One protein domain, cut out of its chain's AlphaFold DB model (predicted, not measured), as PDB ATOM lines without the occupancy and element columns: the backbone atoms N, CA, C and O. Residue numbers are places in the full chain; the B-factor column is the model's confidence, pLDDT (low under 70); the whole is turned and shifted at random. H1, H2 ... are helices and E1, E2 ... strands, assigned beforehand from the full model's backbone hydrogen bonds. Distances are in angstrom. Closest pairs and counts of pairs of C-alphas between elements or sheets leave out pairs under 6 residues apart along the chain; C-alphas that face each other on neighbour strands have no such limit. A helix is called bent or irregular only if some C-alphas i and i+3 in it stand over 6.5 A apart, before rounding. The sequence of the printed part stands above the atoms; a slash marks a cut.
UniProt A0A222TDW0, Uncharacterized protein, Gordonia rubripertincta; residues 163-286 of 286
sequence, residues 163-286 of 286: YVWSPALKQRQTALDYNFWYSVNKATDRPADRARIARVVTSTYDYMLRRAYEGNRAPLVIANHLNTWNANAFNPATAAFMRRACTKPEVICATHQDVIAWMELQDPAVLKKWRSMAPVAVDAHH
ATOM      1  N   TYR A 163       3.048 -17.918 122.719       97.06
ATOM      2  CA  TYR A 163       1.715 -18.448 122.406       97.06
ATOM      3  C   TYR A 163       0.708 -17.298 122.360       97.06
ATOM      4  O   TYR A 163       0.214 -16.855 123.392       97.06
ATOM      5  N   VAL A 164       0.432 -16.768 121.171       97.88
ATOM      6  CA  VAL A 164      -0.183 -15.440 120.988       97.88
ATOM      7  C   VAL A 164      -1.446 -15.507 120.144       97.88
ATOM      8  O   VAL A 164      -1.658 -16.467 119.402       97.88
ATOM      9  N   TRP A 165      -2.282 -14.474 120.215       98.31
ATOM     10  CA  TRP A 165      -3.389 -14.304 119.280       98.31
ATOM     11  C   TRP A 165      -2.886 -14.057 117.852       98.31
ATOM     12  O   TRP A 165      -2.078 -13.163 117.607       98.31
ATOM     13  N   SER A 166      -3.401 -14.830 116.895       98.25
ATOM     14  CA  SER A 166      -3.160 -14.633 115.467       98.25
ATOM     15  C   SER A 166      -4.397 -14.007 114.814       98.25
ATOM     16  O   SER A 166      -5.422 -14.686 114.692       98.25
ATOM     17  N   PRO A 167      -4.334 -12.745 114.340       98.06
ATOM     18  CA  PRO A 167      -5.490 -12.079 113.737       98.06
ATOM     19  C   PRO A 167      -6.057 -12.813 112.519       98.06
ATOM     20  O   PRO A 167      -7.272 -12.933 112.378       98.06
ATOM     21  N   ALA A 168      -5.188 -13.341 111.651       97.69
ATOM     22  CA  ALA A 168      -5.616 -14.060 110.454       97.69
ATOM     23  C   ALA A 168      -6.225 -15.438 110.759       97.69
ATOM     24  O   ALA A 168      -7.093 -15.886 110.012       97.69
ATOM     25  N   LEU A 169      -5.786 -16.111 111.831       97.69
ATOM     26  CA  LEU A 169      -6.359 -17.396 112.248       97.69
ATOM     27  C   LEU A 169      -7.560 -17.243 113.192       97.69
ATOM     28  O   LEU A 169      -8.310 -18.200 113.351       97.69
ATOM     29  N   LYS A 170      -7.743 -16.070 113.815       97.38
ATOM     30  CA  LYS A 170      -8.757 -15.802 114.851       97.38
ATOM     31  C   LYS A 170      -8.705 -16.795 116.021       97.38
ATOM     32  O   LYS A 170      -9.733 -17.206 116.551       97.38
ATOM     33  N   GLN A 171      -7.496 -17.187 116.410       97.12
ATOM     34  CA  GLN A 171      -7.236 -18.062 117.552       97.12
ATOM     35  C   GLN A 171      -5.824 -17.834 118.090       97.12
ATOM     36  O   GLN A 171      -4.994 -17.187 117.444       97.12
ATOM     37  N   ARG A 172      -5.540 -18.397 119.267       96.69
ATOM     38  CA  ARG A 172      -4.189 -18.417 119.833       96.69
ATOM     39  C   ARG A 172      -3.351 -19.529 119.209       96.69
ATOM     40  O   ARG A 172      -3.843 -20.636 119.005       96.69
ATOM     41  N   GLN A 173      -2.083 -19.244 118.940       95.75
ATOM     42  CA  GLN A 173      -1.144 -20.181 118.335       95.75
ATOM     43  C   GLN A 173       0.284 -19.892 118.804       95.75
ATOM     44  O   GLN A 173       0.659 -18.738 119.008       95.75
ATOM     45  N   THR A 174       1.102 -20.939 118.923       96.06
ATOM     46  CA  THR A 174       2.554 -20.786 119.074       96.06
ATOM     47  C   THR A 174       3.124 -20.096 117.836       96.06
ATOM     48  O   THR A 174       2.918 -20.582 116.725       96.06
ATOM     49  N   ALA A 175       3.829 -18.981 118.017       96.12
ATOM     50  CA  ALA A 175       4.378 -18.138 116.959       96.12
ATOM     51  C   ALA A 175       5.644 -18.742 116.315       96.12
ATOM     52  O   ALA A 175       6.730 -18.164 116.360       96.12
ATOM     53  N   LEU A 176       5.481 -19.919 115.716       95.12
ATOM     54  CA  LEU A 176       6.497 -20.694 115.012       95.12
ATOM     55  C   LEU A 176       5.930 -21.106 113.645       95.12
ATOM     56  O   LEU A 176       4.760 -21.471 113.526       95.12
ATOM     57  N   ASP A 177       6.753 -21.051 112.608       95.56
ATOM     58  CA  ASP A 177       6.393 -21.386 111.226       95.56
ATOM     59  C   ASP A 177       5.671 -22.739 111.061       95.56
ATOM     60  O   ASP A 177       4.584 -22.781 110.478       95.56
ATOM     61  N   TYR A 178       6.193 -23.823 111.645       95.31
ATOM     62  CA  TYR A 178       5.557 -25.145 111.592       95.31
ATOM     63  C   TYR A 178       4.139 -25.126 112.185       95.31
ATOM     64  O   TYR A 178       3.199 -25.701 111.636       95.31
ATOM     65  N   ASN A 179       3.951 -24.404 113.290       96.25
ATOM     66  CA  ASN A 179       2.658 -24.262 113.947       96.25
ATOM     67  C   ASN A 179       1.655 -23.468 113.099       96.25
ATOM     68  O   ASN A 179       0.473 -23.821 113.056       96.25
ATOM     69  N   PHE A 180       2.106 -22.432 112.388       97.19
ATOM     70  CA  PHE A 180       1.265 -21.735 111.415       97.19
ATOM     71  C   PHE A 180       0.879 -22.648 110.252       97.19
ATOM     72  O   PHE A 180      -0.288 -22.670 109.859       97.19
ATOM     73  N   TRP A 181       1.826 -23.437 109.741       97.44
ATOM     74  CA  TRP A 181       1.573 -24.404 108.677       97.44
ATOM     75  C   TRP A 181       0.502 -25.418 109.082       97.44
ATOM     76  O   TRP A 181      -0.493 -25.613 108.376       97.44
ATOM     77  N   TYR A 182       0.660 -26.001 110.272       97.25
ATOM     78  CA  TYR A 182      -0.281 -26.965 110.826       97.25
ATOM     79  C   TYR A 182      -1.686 -26.377 110.987       97.25
ATOM     80  O   TYR A 182      -2.677 -27.010 110.615       97.25
ATOM     81  N   SER A 183      -1.795 -25.142 111.471       97.38
ATOM     82  CA  SER A 183      -3.092 -24.481 111.635       97.38
ATOM     83  C   SER A 183      -3.754 -24.077 110.320       97.38
ATOM     84  O   SER A 183      -4.982 -24.019 110.260       97.38
ATOM     85  N   VAL A 184      -2.986 -23.843 109.251       97.38
ATOM     86  CA  VAL A 184      -3.552 -23.528 107.931       97.38
ATOM     87  C   VAL A 184      -4.022 -24.780 107.195       97.38
ATOM     88  O   VAL A 184      -5.154 -24.790 106.704       97.38
ATOM     89  N   ASN A 185      -3.178 -25.812 107.099       96.56
ATOM     90  CA  ASN A 185      -3.443 -26.975 106.243       96.56
ATOM     91  C   ASN A 185      -2.873 -28.304 106.774       96.56
ATOM     92  O   ASN A 185      -2.623 -29.224 105.996       96.56
ATOM     93  N   LYS A 186      -2.683 -28.421 108.094       97.19
ATOM     94  CA  LYS A 186      -2.157 -29.635 108.748       97.19
ATOM     95  C   LYS A 186      -0.748 -30.013 108.285       97.19
ATOM     96  O   LYS A 186      -0.435 -31.191 108.195       97.19
ATOM     97  N   ALA A 187       0.087 -29.004 108.022       96.06
ATOM     98  CA  ALA A 187       1.472 -29.173 107.591       96.06
ATOM     99  C   ALA A 187       1.595 -29.989 106.292       96.06
ATOM    100  O   ALA A 187       2.505 -30.795 106.116       96.06
ATOM    101  N   THR A 188       0.643 -29.782 105.379       96.94
ATOM    102  CA  THR A 188       0.641 -30.420 104.060       96.94
ATOM    103  C   THR A 188       1.286 -29.477 103.057       96.94
ATOM    104  O   THR A 188       0.929 -28.297 103.011       96.94
ATOM    105  N   ASP A 189       2.212 -29.975 102.234       96.44
ATOM    106  CA  ASP A 189       2.814 -29.148 101.185       96.44
ATOM    107  C   ASP A 189       1.790 -28.899 100.071       96.44
ATOM    108  O   ASP A 189       1.470 -29.771  99.262       96.44
ATOM    109  N   ARG A 190       1.208 -27.700 100.093       97.06
ATOM    110  CA  ARG A 190       0.204 -27.233  99.143       97.06
ATOM    111  C   ARG A 190       0.572 -25.811  98.710       97.06
ATOM    112  O   ARG A 190       0.176 -24.842  99.366       97.06
ATOM    113  N   PRO A 191       1.275 -25.638  97.573       96.06
ATOM    114  CA  PRO A 191       1.729 -24.327  97.098       96.06
ATOM    115  C   PRO A 191       0.628 -23.260  96.992       96.06
ATOM    116  O   PRO A 191       0.890 -22.082  97.229       96.06
ATOM    117  N   ALA A 192      -0.619 -23.659  96.715       97.62
ATOM    118  CA  ALA A 192      -1.775 -22.758  96.683       97.62
ATOM    119  C   ALA A 192      -2.043 -22.042  98.028       97.62
ATOM    120  O   ALA A 192      -2.557 -20.923  98.038       97.62
ATOM    121  N   ASP A 193      -1.642 -22.629  99.161       97.75
ATOM    122  CA  ASP A 193      -1.799 -22.023 100.491       97.75
ATOM    123  C   ASP A 193      -0.706 -20.997 100.826       97.75
ATOM    124  O   ASP A 193      -0.817 -20.294 101.835       97.75
ATOM    125  N   ARG A 194       0.328 -20.842  99.984       97.06
ATOM    126  CA  ARG A 194       1.490 -19.974 100.249       97.06
ATOM    127  C   ARG A 194       1.088 -18.556 100.650       97.06
ATOM    128  O   ARG A 194       1.565 -18.036 101.655       97.06
ATOM    129  N   ALA A 195       0.180 -17.934  99.897       97.38
ATOM    130  CA  ALA A 195      -0.279 -16.575 100.182       97.38
ATOM    131  C   ALA A 195      -1.072 -16.490 101.498       97.38
ATOM    132  O   ALA A 195      -0.976 -15.497 102.219       97.38
ATOM    133  N   ARG A 196      -1.847 -17.528 101.834       98.00
ATOM    134  CA  ARG A 196      -2.594 -17.597 103.096       98.00
ATOM    135  C   ARG A 196      -1.647 -17.747 104.284       98.00
ATOM    136  O   ARG A 196      -1.803 -17.016 105.257       98.00
ATOM    137  N   ILE A 197      -0.655 -18.627 104.183       98.12
ATOM    138  CA  ILE A 197       0.379 -18.821 105.206       98.12
ATOM    139  C   ILE A 197       1.176 -17.532 105.422       98.12
ATOM    140  O   ILE A 197       1.289 -17.075 106.557       98.12
ATOM    141  N   ALA A 198       1.645 -16.884 104.353       97.56
ATOM    142  CA  ALA A 198       2.395 -15.632 104.454       97.56
ATOM    143  C   ALA A 198       1.597 -14.524 105.172       97.56
ATOM    144  O   ALA A 198       2.158 -13.777 105.979       97.56
ATOM    145  N   ARG A 199       0.276 -14.440 104.935       98.12
ATOM    146  CA  ARG A 199      -0.618 -13.531 105.675       98.12
ATOM    147  C   ARG A 199      -0.729 -13.896 107.155       98.12
ATOM    148  O   ARG A 199      -0.723 -12.994 107.990       98.12
ATOM    149  N   VAL A 200      -0.821 -15.184 107.494       98.44
ATOM    150  CA  VAL A 200      -0.846 -15.644 108.894       98.44
ATOM    151  C   VAL A 200       0.441 -15.260 109.617       98.44
ATOM    152  O   VAL A 200       0.361 -14.639 110.674       98.44
ATOM    153  N   VAL A 201       1.602 -15.540 109.022       98.00
ATOM    154  CA  VAL A 201       2.918 -15.181 109.578       98.00
ATOM    155  C   VAL A 201       3.009 -13.671 109.799       98.00
ATOM    156  O   VAL A 201       3.198 -13.214 110.924       98.00
ATOM    157  N   THR A 202       2.787 -12.890 108.738       97.62
ATOM    158  CA  THR A 202       2.961 -11.430 108.771       97.62
ATOM    159  C   THR A 202       2.003 -10.769 109.760       97.62
ATOM    160  O   THR A 202       2.442 -10.007 110.613       97.62
ATOM    161  N   SER A 203       0.706 -11.101 109.711       97.94
ATOM    162  CA  SER A 203      -0.288 -10.495 110.613       97.94
ATOM    163  C   SER A 203      -0.074 -10.865 112.078       97.94
ATOM    164  O   SER A 203      -0.358 -10.050 112.951       97.94
ATOM    165  N   THR A 204       0.432 -12.070 112.365       98.38
ATOM    166  CA  THR A 204       0.724 -12.484 113.743       98.38
ATOM    167  C   THR A 204       1.936 -11.730 114.280       98.38
ATOM    168  O   THR A 204       1.859 -11.173 115.371       98.38
ATOM    169  N   TYR A 205       3.021 -11.633 113.508       98.44
ATOM    170  CA  TYR A 205       4.217 -10.899 113.929       98.44
ATOM    171  C   TYR A 205       3.985  -9.386 114.028       98.44
ATOM    172  O   TYR A 205       4.386  -8.780 115.021       98.44
ATOM    173  N   ASP A 206       3.270  -8.777 113.075       98.06
ATOM    174  CA  ASP A 206       2.885  -7.362 113.156       98.06
ATOM    175  C   ASP A 206       2.010  -7.103 114.402       98.06
ATOM    176  O   ASP A 206       2.184  -6.096 115.093       98.06
ATOM    177  N   TYR A 207       1.102  -8.031 114.737       98.38
ATOM    178  CA  TYR A 207       0.283  -7.932 115.945       98.38
ATOM    179  C   TYR A 207       1.131  -8.034 117.215       98.38
ATOM    180  O   TYR A 207       1.032  -7.156 118.070       98.38
ATOM    181  N   MET A 208       2.008  -9.038 117.317       98.19
ATOM    182  CA  MET A 208       2.949  -9.176 118.436       98.19
ATOM    183  C   MET A 208       3.769  -7.899 118.636       98.19
ATOM    184  O   MET A 208       3.839  -7.389 119.754       98.19
ATOM    185  N   LEU A 209       4.352  -7.364 117.555       98.31
ATOM    186  CA  LEU A 209       5.205  -6.181 117.617       98.31
ATOM    187  C   LEU A 209       4.415  -4.979 118.109       98.31
ATOM    188  O   LEU A 209       4.849  -4.319 119.046       98.31
ATOM    189  N   ARG A 210       3.244  -4.716 117.522       98.06
ATOM    190  CA  ARG A 210       2.400  -3.589 117.925       98.06
ATOM    191  C   ARG A 210       2.054  -3.652 119.412       98.06
ATOM    192  O   ARG A 210       2.242  -2.672 120.121       98.06
ATOM    193  N   ARG A 211       1.596  -4.812 119.895       98.19
ATOM    194  CA  ARG A 211       1.159  -4.974 121.290       98.19
ATOM    195  C   ARG A 211       2.311  -4.867 122.291       98.19
ATOM    196  O   ARG A 211       2.134  -4.265 123.345       98.19
ATOM    197  N   ALA A 212       3.490  -5.397 121.968       97.94
ATOM    198  CA  ALA A 212       4.678  -5.207 122.801       97.94
ATOM    199  C   ALA A 212       5.162  -3.753 122.773       97.94
ATOM    200  O   ALA A 212       5.437  -3.178 123.822       97.94
ATOM    201  N   TYR A 213       5.208  -3.137 121.592       98.12
ATOM    202  CA  TYR A 213       5.666  -1.763 121.398       98.12
ATOM    203  C   TYR A 213       4.794  -0.737 122.142       98.12
ATOM    204  O   TYR A 213       5.308   0.173 122.785       98.12
ATOM    205  N   GLU A 214       3.473  -0.898 122.092       96.75
ATOM    206  CA  GLU A 214       2.505  -0.021 122.770       96.75
ATOM    207  C   GLU A 214       2.286  -0.396 124.245       96.75
ATOM    208  O   GLU A 214       1.653   0.351 124.988       96.75
ATOM    209  N   GLY A 215       2.778  -1.564 124.665       96.81
ATOM    210  CA  GLY A 215       2.479  -2.159 125.959       96.81
ATOM    211  C   GLY A 215       3.731  -2.478 126.762       96.81
ATOM    212  O   GLY A 215       4.462  -1.596 127.202       96.81
ATOM    213  N   ASN A 216       3.945  -3.768 127.017       97.00
ATOM    214  CA  ASN A 216       4.923  -4.218 128.004       97.00
ATOM    215  C   ASN A 216       6.387  -4.182 127.544       97.00
ATOM    216  O   ASN A 216       7.254  -4.496 128.354       97.00
ATOM    217  N   ARG A 217       6.669  -3.826 126.284       97.19
ATOM    218  CA  ARG A 217       8.015  -3.757 125.682       97.19
ATOM    219  C   ARG A 217       8.835  -5.048 125.796       97.19
ATOM    220  O   ARG A 217      10.050  -5.012 125.630       97.19
ATOM    221  N   ALA A 218       8.193  -6.184 126.067       97.44
ATOM    222  CA  ALA A 218       8.884  -7.460 126.187       97.44
ATOM    223  C   ALA A 218       9.556  -7.859 124.856       97.44
ATOM    224  O   ALA A 218       8.976  -7.610 123.794       97.44
ATOM    225  N   PRO A 219      10.740  -8.504 124.892       97.38
ATOM    226  CA  PRO A 219      11.395  -9.016 123.691       97.38
ATOM    227  C   PRO A 219      10.502  -9.991 122.913       97.38
ATOM    228  O   PRO A 219       9.819 -10.834 123.499       97.38
ATOM    229  N   LEU A 220      10.536  -9.907 121.581       97.06
ATOM    230  CA  LEU A 220       9.854 -10.855 120.701       97.06
ATOM    231  C   LEU A 220      10.818 -11.958 120.272       97.06
ATOM    232  O   LEU A 220      11.812 -11.690 119.602       97.06
ATOM    233  N   VAL A 221      10.469 -13.208 120.566       96.25
ATOM    234  CA  VAL A 221      11.146 -14.369 119.980       96.25
ATOM    235  C   VAL A 221      10.489 -14.687 118.639       96.25
ATOM    236  O   VAL A 221       9.343 -15.133 118.588       96.25
ATOM    237  N   ILE A 222      11.220 -14.461 117.547       95.69
ATOM    238  CA  ILE A 222      10.808 -14.849 116.194       95.69
ATOM    239  C   ILE A 222      11.448 -16.196 115.870       95.69
ATOM    240  O   ILE A 222      12.670 -16.317 115.820       95.69
ATOM    241  N   ALA A 223      10.623 -17.221 115.677       92.94
ATOM    242  CA  ALA A 223      11.088 -18.579 115.439       92.94
ATOM    243  C   ALA A 223      10.664 -19.065 114.047       92.94
ATOM    244  O   ALA A 223       9.491 -18.987 113.681       92.94
ATOM    245  N   ASN A 224      11.635 -19.551 113.274       94.81
ATOM    246  CA  ASN A 224      11.455 -19.922 111.875       94.81
ATOM    247  C   ASN A 224      12.527 -20.942 111.458       94.81
ATOM    248  O   ASN A 224      13.701 -20.774 111.794       94.81
ATOM    249  N   HIS A 225      12.149 -21.958 110.691       94.69
ATOM    250  CA  HIS A 225      13.060 -22.894 110.051       94.69
ATOM    251  C   HIS A 225      13.421 -22.375 108.655       94.69
ATOM    252  O   HIS A 225      12.551 -22.084 107.837       94.69
ATOM    253  N   LEU A 226      14.717 -22.274 108.354       92.00
ATOM    254  CA  LEU A 226      15.206 -21.812 107.050       92.00
ATOM    255  C   LEU A 226      15.155 -22.937 105.999       92.00
ATOM    256  O   LEU A 226      16.175 -23.359 105.468       92.00
ATOM    257  N   ASN A 227      13.953 -23.438 105.716       88.69
ATOM    258  CA  ASN A 227      13.682 -24.477 104.716       88.69
ATOM    259  C   ASN A 227      12.704 -23.980 103.638       88.69
ATOM    260  O   ASN A 227      12.299 -22.820 103.630       88.69
ATOM    261  N   THR A 228      12.302 -24.852 102.714       94.31
ATOM    262  CA  THR A 228      11.408 -24.501 101.600       94.31
ATOM    263  C   THR A 228       9.977 -25.019 101.756       94.31
ATOM    264  O   THR A 228       9.265 -25.096 100.753       94.31
ATOM    265  N   TRP A 229       9.525 -25.352 102.972       94.62
ATOM    266  CA  TRP A 229       8.186 -25.906 103.209       94.62
ATOM    267  C   TRP A 229       7.073 -25.065 102.575       94.62
ATOM    268  O   TRP A 229       7.075 -23.827 102.644       94.62
ATOM    269  N   ASN A 230       6.103 -25.756 101.968       95.88
ATOM    270  CA  ASN A 230       4.931 -25.163 101.334       95.88
ATOM    271  C   ASN A 230       5.297 -24.080 100.302       95.88
ATOM    272  O   ASN A 230       4.769 -22.962 100.330       95.88
ATOM    273  N   ALA A 231       6.234 -24.404  99.408       95.56
ATOM    274  CA  ALA A 231       6.801 -23.480  98.424       95.56
ATOM    275  C   ALA A 231       7.417 -22.211  99.053       95.56
ATOM    276  O   ALA A 231       7.195 -21.090  98.580       95.56
ATOM    277  N   ASN A 232       8.200 -22.391 100.124       96.31
ATOM    278  CA  ASN A 232       8.900 -21.325 100.846       96.31
ATOM    279  C   ASN A 232       7.945 -20.204 101.311       96.31
ATOM    280  O   ASN A 232       8.138 -19.019 101.019       96.31
ATOM    281  N   ALA A 233       6.853 -20.588 101.979       96.50
ATOM    282  CA  ALA A 233       5.813 -19.648 102.402       96.50
ATOM    283  C   ALA A 233       6.203 -18.780 103.612       96.50
ATOM    284  O   ALA A 233       5.638 -17.699 103.789       96.50
ATOM    285  N   PHE A 234       7.158 -19.237 104.425       97.38
ATOM    286  CA  PHE A 234       7.495 -18.637 105.719       97.38
ATOM    287  C   PHE A 234       8.648 -17.639 105.614       97.38
ATOM    288  O   PHE A 234       8.473 -16.473 105.970       97.38
ATOM    289  N   ASN A 235       9.792 -18.041 105.042       97.69
ATOM    290  CA  ASN A 235      11.004 -17.208 105.034       97.69
ATOM    291  C   ASN A 235      10.794 -15.813 104.425       97.69
ATOM    292  O   ASN A 235      11.228 -14.843 105.045       97.69
ATOM    293  N   PRO A 236      10.119 -15.640 103.267       97.50
ATOM    294  CA  PRO A 236       9.911 -14.306 102.706       97.50
ATOM    295  C   PRO A 236       9.030 -13.421 103.596       97.50
ATOM    296  O   PRO A 236       9.292 -12.225 103.708       97.50
ATOM    297  N   ALA A 237       8.014 -13.999 104.248       97.31
ATOM    298  CA  ALA A 237       7.135 -13.278 105.166       97.31
ATOM    299  C   ALA A 237       7.890 -12.852 106.435       97.31
ATOM    300  O   ALA A 237       7.848 -11.680 106.811       97.31
ATOM    301  N   THR A 238       8.654 -13.771 107.031       97.88
ATOM    302  CA  THR A 238       9.520 -13.500 108.186       97.88
ATOM    303  C   THR A 238      10.566 -12.434 107.850       97.88
ATOM    304  O   THR A 238      10.687 -11.443 108.565       97.88
ATOM    305  N   ALA A 239      11.264 -12.553 106.715       97.44
ATOM    306  CA  ALA A 239      12.253 -11.567 106.278       97.44
ATOM    307  C   ALA A 239      11.633 -10.181 106.026       97.44
ATOM    308  O   ALA A 239      12.223  -9.163 106.386       97.44
ATOM    309  N   ALA A 240      10.440 -10.119 105.424       97.38
ATOM    310  CA  ALA A 240       9.734  -8.858 105.206       97.38
ATOM    311  C   ALA A 240       9.321  -8.191 106.525       97.38
ATOM    312  O   ALA A 240       9.448  -6.972 106.644       97.38
ATOM    313  N   PHE A 241       8.857  -8.969 107.508       97.88
ATOM    314  CA  PHE A 241       8.592  -8.472 108.857       97.88
ATOM    315  C   PHE A 241       9.870  -7.918 109.501       97.88
ATOM    316  O   PHE A 241       9.886  -6.751 109.886       97.88
ATOM    317  N   MET A 242      10.958  -8.698 109.529       97.69
ATOM    318  CA  MET A 242      12.220  -8.287 110.157       97.69
ATOM    319  C   MET A 242      12.773  -6.990 109.550       97.69
ATOM    320  O   MET A 242      13.114  -6.075 110.291       97.69
ATOM    321  N   ARG A 243      12.775  -6.834 108.216       97.38
ATOM    322  CA  ARG A 243      13.245  -5.593 107.559       97.38
ATOM    323  C   ARG A 243      12.494  -4.337 108.016       97.38
ATOM    324  O   ARG A 243      13.104  -3.278 108.137       97.38
ATOM    325  N   ARG A 244      11.184  -4.444 108.266       97.25
ATOM    326  CA  ARG A 244      10.370  -3.326 108.774       97.25
ATOM    327  C   ARG A 244      10.543  -3.133 110.278       97.25
ATOM    328  O   ARG A 244      10.670  -2.005 110.734       97.25
ATOM    329  N   ALA A 245      10.525  -4.222 111.042       97.81
ATOM    330  CA  ALA A 245      10.605  -4.178 112.496       97.81
ATOM    331  C   ALA A 245      11.958  -3.627 112.961       97.81
ATOM    332  O   ALA A 245      11.986  -2.689 113.749       97.81
ATOM    333  N   CYS A 246      13.066  -4.138 112.416       97.00
ATOM    334  CA  CYS A 246      14.421  -3.768 112.832       97.00
ATOM    335  C   CYS A 246      14.825  -2.332 112.458       97.00
ATOM    336  O   CYS A 246      15.858  -1.860 112.915       97.00
ATOM    337  N   THR A 247      14.052  -1.645 111.612       96.88
ATOM    338  CA  THR A 247      14.290  -0.242 111.222       96.88
ATOM    339  C   THR A 247      13.301   0.725 111.869       96.88
ATOM    340  O   THR A 247      13.371   1.935 111.655       96.88
ATOM    341  N   LYS A 248      12.365   0.213 112.676       97.69
ATOM    342  CA  LYS A 248      11.403   1.033 113.403       97.69
ATOM    343  C   LYS A 248      12.110   1.748 114.570       97.69
ATOM    344  O   LYS A 248      12.873   1.101 115.286       97.69
ATOM    345  N   PRO A 249      11.830   3.043 114.825       97.81
ATOM    346  CA  PRO A 249      12.344   3.732 116.008       97.81
ATOM    347  C   PRO A 249      12.054   2.951 117.291       97.81
ATOM    348  O   PRO A 249      10.972   2.381 117.419       97.81
ATOM    349  N   GLU A 250      13.017   2.936 118.216       96.81
ATOM    350  CA  GLU A 250      12.956   2.217 119.504       96.81
ATOM    351  C   GLU A 250      12.823   0.685 119.405       96.81
ATOM    352  O   GLU A 250      12.479   0.030 120.391       96.81
ATOM    353  N   VAL A 251      13.099   0.094 118.240       98.06
ATOM    354  CA  VAL A 251      13.193  -1.360 118.073       98.06
ATOM    355  C   VAL A 251      14.634  -1.733 117.763       98.06
ATOM    356  O   VAL A 251      15.249  -1.178 116.857       98.06
ATOM    357  N   ILE A 252      15.163  -2.701 118.511       97.19
ATOM    358  CA  ILE A 252      16.495  -3.265 118.295       97.19
ATOM    359  C   ILE A 252      16.322  -4.752 118.001       97.19
ATOM    360  O   ILE A 252      15.724  -5.484 118.790       97.19
ATOM    361  N   CYS A 253      16.847  -5.198 116.864       97.12
ATOM    362  CA  CYS A 253      17.007  -6.617 116.573       97.12
ATOM    363  C   CYS A 253      18.375  -7.054 117.088       97.12
ATOM    364  O   CYS A 253      19.396  -6.603 116.581       97.12
ATOM    365  N   ALA A 254      18.365  -7.889 118.120       97.00
ATOM    366  CA  ALA A 254      19.533  -8.252 118.909       97.00
ATOM    367  C   ALA A 254      19.603  -9.769 119.102       97.00
ATOM    368  O   ALA A 254      18.603 -10.475 118.926       97.00
ATOM    369  N   THR A 255      20.779 -10.271 119.466       97.56
ATOM    370  CA  THR A 255      20.943 -11.672 119.866       97.56
ATOM    371  C   THR A 255      20.340 -11.918 121.258       97.56
ATOM    372  O   THR A 255      20.013 -10.973 121.979       97.56
ATOM    373  N   HIS A 256      20.171 -13.178 121.671       98.19
ATOM    374  CA  HIS A 256      19.684 -13.463 123.027       98.19
ATOM    375  C   HIS A 256      20.713 -13.006 124.061       98.19
ATOM    376  O   HIS A 256      20.335 -12.416 125.072       98.19
ATOM    377  N   GLN A 257      22.006 -13.219 123.790       98.06
ATOM    378  CA  GLN A 257      23.091 -12.732 124.643       98.06
ATOM    379  C   GLN A 257      23.103 -11.206 124.777       98.06
ATOM    380  O   GLN A 257      23.247 -10.718 125.895       98.06
ATOM    381  N   ASP A 258      22.862 -10.451 123.702       97.94
ATOM    382  CA  ASP A 258      22.754  -8.986 123.779       97.94
ATOM    383  C   ASP A 258      21.574  -8.548 124.651       97.94
ATOM    384  O   ASP A 258      21.706  -7.647 125.479       97.94
ATOM    385  N   VAL A 259      20.412  -9.199 124.504       97.88
ATOM    386  CA  VAL A 259      19.231  -8.905 125.330       97.88
ATOM    387  C   VAL A 259      19.505  -9.234 126.798       97.88
ATOM    388  O   VAL A 259      19.120  -8.465 127.676       97.88
ATOM    389  N   ILE A 260      20.193 -10.343 127.084       98.00
ATOM    390  CA  ILE A 260      20.611 -10.712 128.444       98.00
ATOM    391  C   ILE A 260      21.577  -9.680 129.012       98.00
ATOM    392  O   ILE A 260      21.331  -9.184 130.108       98.00
ATOM    393  N   ALA A 261      22.628  -9.320 128.274       97.69
ATOM    394  CA  ALA A 261      23.601  -8.323 128.703       97.69
ATOM    395  C   ALA A 261      22.916  -6.980 128.982       97.69
ATOM    396  O   ALA A 261      23.125  -6.377 130.031       97.69
ATOM    397  N   TRP A 262      22.018  -6.552 128.091       96.81
ATOM    398  CA  TRP A 262      21.219  -5.349 128.283       96.81
ATOM    399  C   TRP A 262      20.355  -5.429 129.551       96.81
ATOM    400  O   TRP A 262      20.342  -4.476 130.328       96.81
ATOM    401  N   MET A 263      19.676  -6.558 129.794       96.56
ATOM    402  CA  MET A 263      18.864  -6.770 131.000       96.56
ATOM    403  C   MET A 263      19.706  -6.771 132.280       96.56
ATOM    404  O   MET A 263      19.280  -6.198 133.280       96.56
ATOM    405  N   GLU A 264      20.879  -7.405 132.270       95.06
ATOM    406  CA  GLU A 264      21.765  -7.506 133.436       95.06
ATOM    407  C   GLU A 264      22.453  -6.176 133.785       95.06
ATOM    408  O   GLU A 264      22.863  -5.991 134.928       95.06
ATOM    409  N   LEU A 265      22.500  -5.223 132.847       96.50
ATOM    410  CA  LEU A 265      22.944  -3.844 133.089       96.50
ATOM    411  C   LEU A 265      21.859  -2.932 133.692       96.50
ATOM    412  O   LEU A 265      22.174  -1.822 134.119       96.50
ATOM    413  N   GLN A 266      20.587  -3.348 133.709       95.44
ATOM    414  CA  GLN A 266      19.503  -2.517 134.244       95.44
ATOM    415  C   GLN A 266      19.485  -2.502 135.776       95.44
ATOM    416  O   GLN A 266      19.854  -3.477 136.430       95.44
ATOM    417  N   ASP A 267      18.929  -1.433 136.355       96.56
ATOM    418  CA  ASP A 267      18.534  -1.434 137.767       96.56
ATOM    419  C   ASP A 267      17.573  -2.619 138.030       96.56
ATOM    420  O   ASP A 267      16.533  -2.735 137.359       96.56
ATOM    421  N   PRO A 268      17.868  -3.500 139.011       94.75
ATOM    422  CA  PRO A 268      17.001  -4.621 139.362       94.75
ATOM    423  C   PRO A 268      15.538  -4.231 139.619       94.75
ATOM    424  O   PRO A 268      14.635  -5.018 139.318       94.75
ATOM    425  N   ALA A 269      15.269  -3.032 140.146       96.00
ATOM    426  CA  ALA A 269      13.917  -2.527 140.365       96.00
ATOM    427  C   ALA A 269      13.185  -2.228 139.044       96.00
ATOM    428  O   ALA A 269      11.998  -2.550 138.912       96.00
ATOM    429  N   VAL A 270      13.891  -1.683 138.047       94.56
ATOM    430  CA  VAL A 270      13.351  -1.432 136.699       94.56
ATOM    431  C   VAL A 270      13.015  -2.753 136.018       94.56
ATOM    432  O   VAL A 270      11.882  -2.949 135.569       94.56
ATOM    433  N   LEU A 271      13.955  -3.702 136.019       94.06
ATOM    434  CA  LEU A 271      13.737  -5.004 135.394       94.06
ATOM    435  C   LEU A 271      12.615  -5.791 136.090       94.06
ATOM    436  O   LEU A 271      11.795  -6.426 135.424       94.06
ATOM    437  N   LYS A 272      12.521  -5.718 137.425       94.75
ATOM    438  CA  LYS A 272      11.414  -6.320 138.188       94.75
ATOM    439  C   LYS A 272      10.067  -5.725 137.786       94.75
ATOM    440  O   LYS A 272       9.115  -6.482 137.594       94.75
ATOM    441  N   LYS A 273       9.981  -4.398 137.624       95.62
ATOM    442  CA  LYS A 273       8.759  -3.726 137.160       95.62
ATOM    443  C   LYS A 273       8.337  -4.255 135.792       95.62
ATOM    444  O   LYS A 273       7.203  -4.702 135.651       95.62
ATOM    445  N   TRP A 274       9.243  -4.278 134.818       94.44
ATOM    446  CA  TRP A 274       8.958  -4.775 133.467       94.44
ATOM    447  C   TRP A 274       8.528  -6.242 133.451       94.44
ATOM    448  O   TRP A 274       7.502  -6.584 132.865       94.44
ATOM    449  N   ARG A 275       9.222  -7.101 134.203       94.25
ATOM    450  CA  ARG A 275       8.871  -8.525 134.332       94.25
ATOM    451  C   ARG A 275       7.531  -8.775 135.027       94.25
ATOM    452  O   ARG A 275       6.930  -9.826 134.815       94.25
ATOM    453  N   SER A 276       7.050  -7.825 135.829       95.31
ATOM    454  CA  SER A 276       5.734  -7.904 136.479       95.31
ATOM    455  C   SER A 276       4.569  -7.457 135.589       95.31
ATOM    456  O   SER A 276       3.417  -7.710 135.935       95.31
ATOM    457  N   MET A 277       4.845  -6.818 134.445       96.62
ATOM    458  CA  MET A 277       3.800  -6.366 133.527       96.62
ATOM    459  C   MET A 277       3.012  -7.548 132.950       96.62
ATOM    460  O   MET A 277       3.544  -8.642 132.730       96.62
ATOM    461  N   ALA A 278       1.727  -7.316 132.686       96.62
ATOM    462  CA  ALA A 278       0.870  -8.315 132.068       96.62
ATOM    463  C   ALA A 278       1.399  -8.716 130.674       96.62
ATOM    464  O   ALA A 278       1.978  -7.882 129.963       96.62
ATOM    465  N   PRO A 279       1.207  -9.981 130.260       97.19
ATOM    466  CA  PRO A 279       1.399 -10.370 128.871       97.19
ATOM    467  C   PRO A 279       0.519  -9.544 127.932       97.19
ATOM    468  O   PRO A 279      -0.594  -9.160 128.288       97.19
ATOM    469  N   VAL A 280       1.010  -9.318 126.720       98.00
ATOM    470  CA  VAL A 280       0.290  -8.625 125.640       98.00
ATOM    471  C   VAL A 280       0.128  -9.548 124.434       98.00
ATOM    472  O   VAL A 280       0.775 -10.592 124.381       98.00
ATOM    473  N   ALA A 281      -0.709  -9.196 123.459       97.69
ATOM    474  CA  ALA A 281      -1.052 -10.079 122.332       97.69
ATOM    475  C   ALA A 281      -1.674 -11.422 122.775       97.69
ATOM    476  O   ALA A 281      -1.436 -12.486 122.192       97.69
ATOM    477  N   VAL A 282      -2.456 -11.361 123.847       97.69
ATOM    478  CA  VAL A 282      -3.150 -12.473 124.497       97.69
ATOM    479  C   VAL A 282      -4.417 -12.836 123.729       97.69
ATOM    480  O   VAL A 282      -4.741 -14.017 123.595       97.69
ATOM    481  N   ASP A 283      -5.154 -11.848 123.233       96.88
ATOM    482  CA  ASP A 283      -6.423 -12.024 122.521       96.88
ATOM    483  C   ASP A 283      -6.581 -10.963 121.422       96.88
ATOM    484  O   ASP A 283      -5.594 -10.383 120.992       96.88
ATOM    485  N   ALA A 284      -7.788 -10.751 120.890       94.44
ATOM    486  CA  ALA A 284      -8.012  -9.765 119.831       94.44
ATOM    487  C   ALA A 284      -7.864  -8.307 120.310       94.44
ATOM    488  O   ALA A 284      -7.597  -7.417 119.495       94.44
ATOM    489  N   HIS A 285      -8.028  -8.063 121.609       86.75
ATOM    490  CA  HIS A 285      -8.139  -6.746 122.233       86.75
ATOM    491  C   HIS A 285      -6.918  -6.388 123.099       86.75
ATOM    492  O   HIS A 285      -6.618  -5.200 123.258       86.75
ATOM    493  N   HIS A 286      -6.203  -7.394 123.619       64.38
ATOM    494  CA  HIS A 286      -5.110  -7.255 124.592       64.38
ATOM    495  C   HIS A 286      -3.773  -7.795 124.089       64.38
ATOM    496  O   HIS A 286      -3.705  -8.956 123.647       64.38
TER     497      HIS A 286
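What this domain is: This is residues 163 to 286 of the 286 residues of an uncharacterized protein of Gordonia rubripertincta (UniProt A0A222TDW0). A long helix, H2, forms the core: H4 packs side by side with part of it, H1 crosses it at residues 193 to 201, short H3 sits by its first residues, and a small two-strand hairpin, E1 and E2, packs on it through E1. Toward the other end H5 and H6 meet as a loose corner, where residues 264 to 270 stick out, and residues 277 to 286 fold back toward the hairpin. The printed part has 124 residues with two named strands and six named helices, in the order E1, E2, H1, H2, H3, H4, H5, H6; the sheet, E1 - E2, is antiparallel and the class is mostly helix. The whole is compact, with a radius of gyration of the C-alphas of 15.6 A, but elongated, spanning 50 by 28 by 22 A.

How they stand to each other: E1, residues 163 to 166, and E2, residues 171 to 174, form an antiparallel hairpin at 137 degrees, with N 164 and O 173 at 2.9 A and N 173 and O 164 at 2.8 A, within hydrogen-bond range. The closest C-alphas of E1 and H2, residues 191 to 214, are those of Ser 166 and Thr 204, 4.8 A apart. H2 is the hub, touching three helices. With residues 193 to 201 alone it touches H1, residues 177 to 185, closest at the C-alphas of Ile 197 and Trp 181, 6.7 A; the two run opposite ways at a steep tilt of 54 degrees. With residues 198 to 209 alone it touches H4, residues 235 to 245, closest at the C-alphas of Ala 198 and Ala 237, 5.3 A, the same way at a shallow tilt of 23 degrees. With residues 191 to 194 alone it touches H3, residues 229 to 232, closest at the C-alphas of Pro 191 and Ala 231, 5.3 A. H3 and H4 meet only through their link. H5, residues 256 to 264, and H6, residues 268 to 276, are close but not clearly touching, with the C-alphas of Met 263 and Leu 271 closest at 7.0 A; both are apart from H2. Every O i to N i+4 pair is within hydrogen-bond range in H1, H4, H5 and H6, and 18 of 20 are in H2; H3 is too short for such a pair.

Where its parts are: E1 begins at C-alpha 163, (1.715, -18.448, 122.406). H2 is 35.4 A long, from C-alpha 191 at (1.729, -24.327, 97.098), and irregular, with C-alphas 192 and 195 7.3 A apart. H4 measures 15.0 A. H6 ends at C-alpha 276, (5.734, -7.904, 136.479).

The domain as a whole: The two C-alphas farthest apart, those of Ala 192 and Ala 269, are 50.6 A apart. The printed part has no cut and ends at the chain's last residue. The link from H2 to H3, 14 residues, is long. The mean pLDDT of the printed part is 96.5, and residue 286 is under 70.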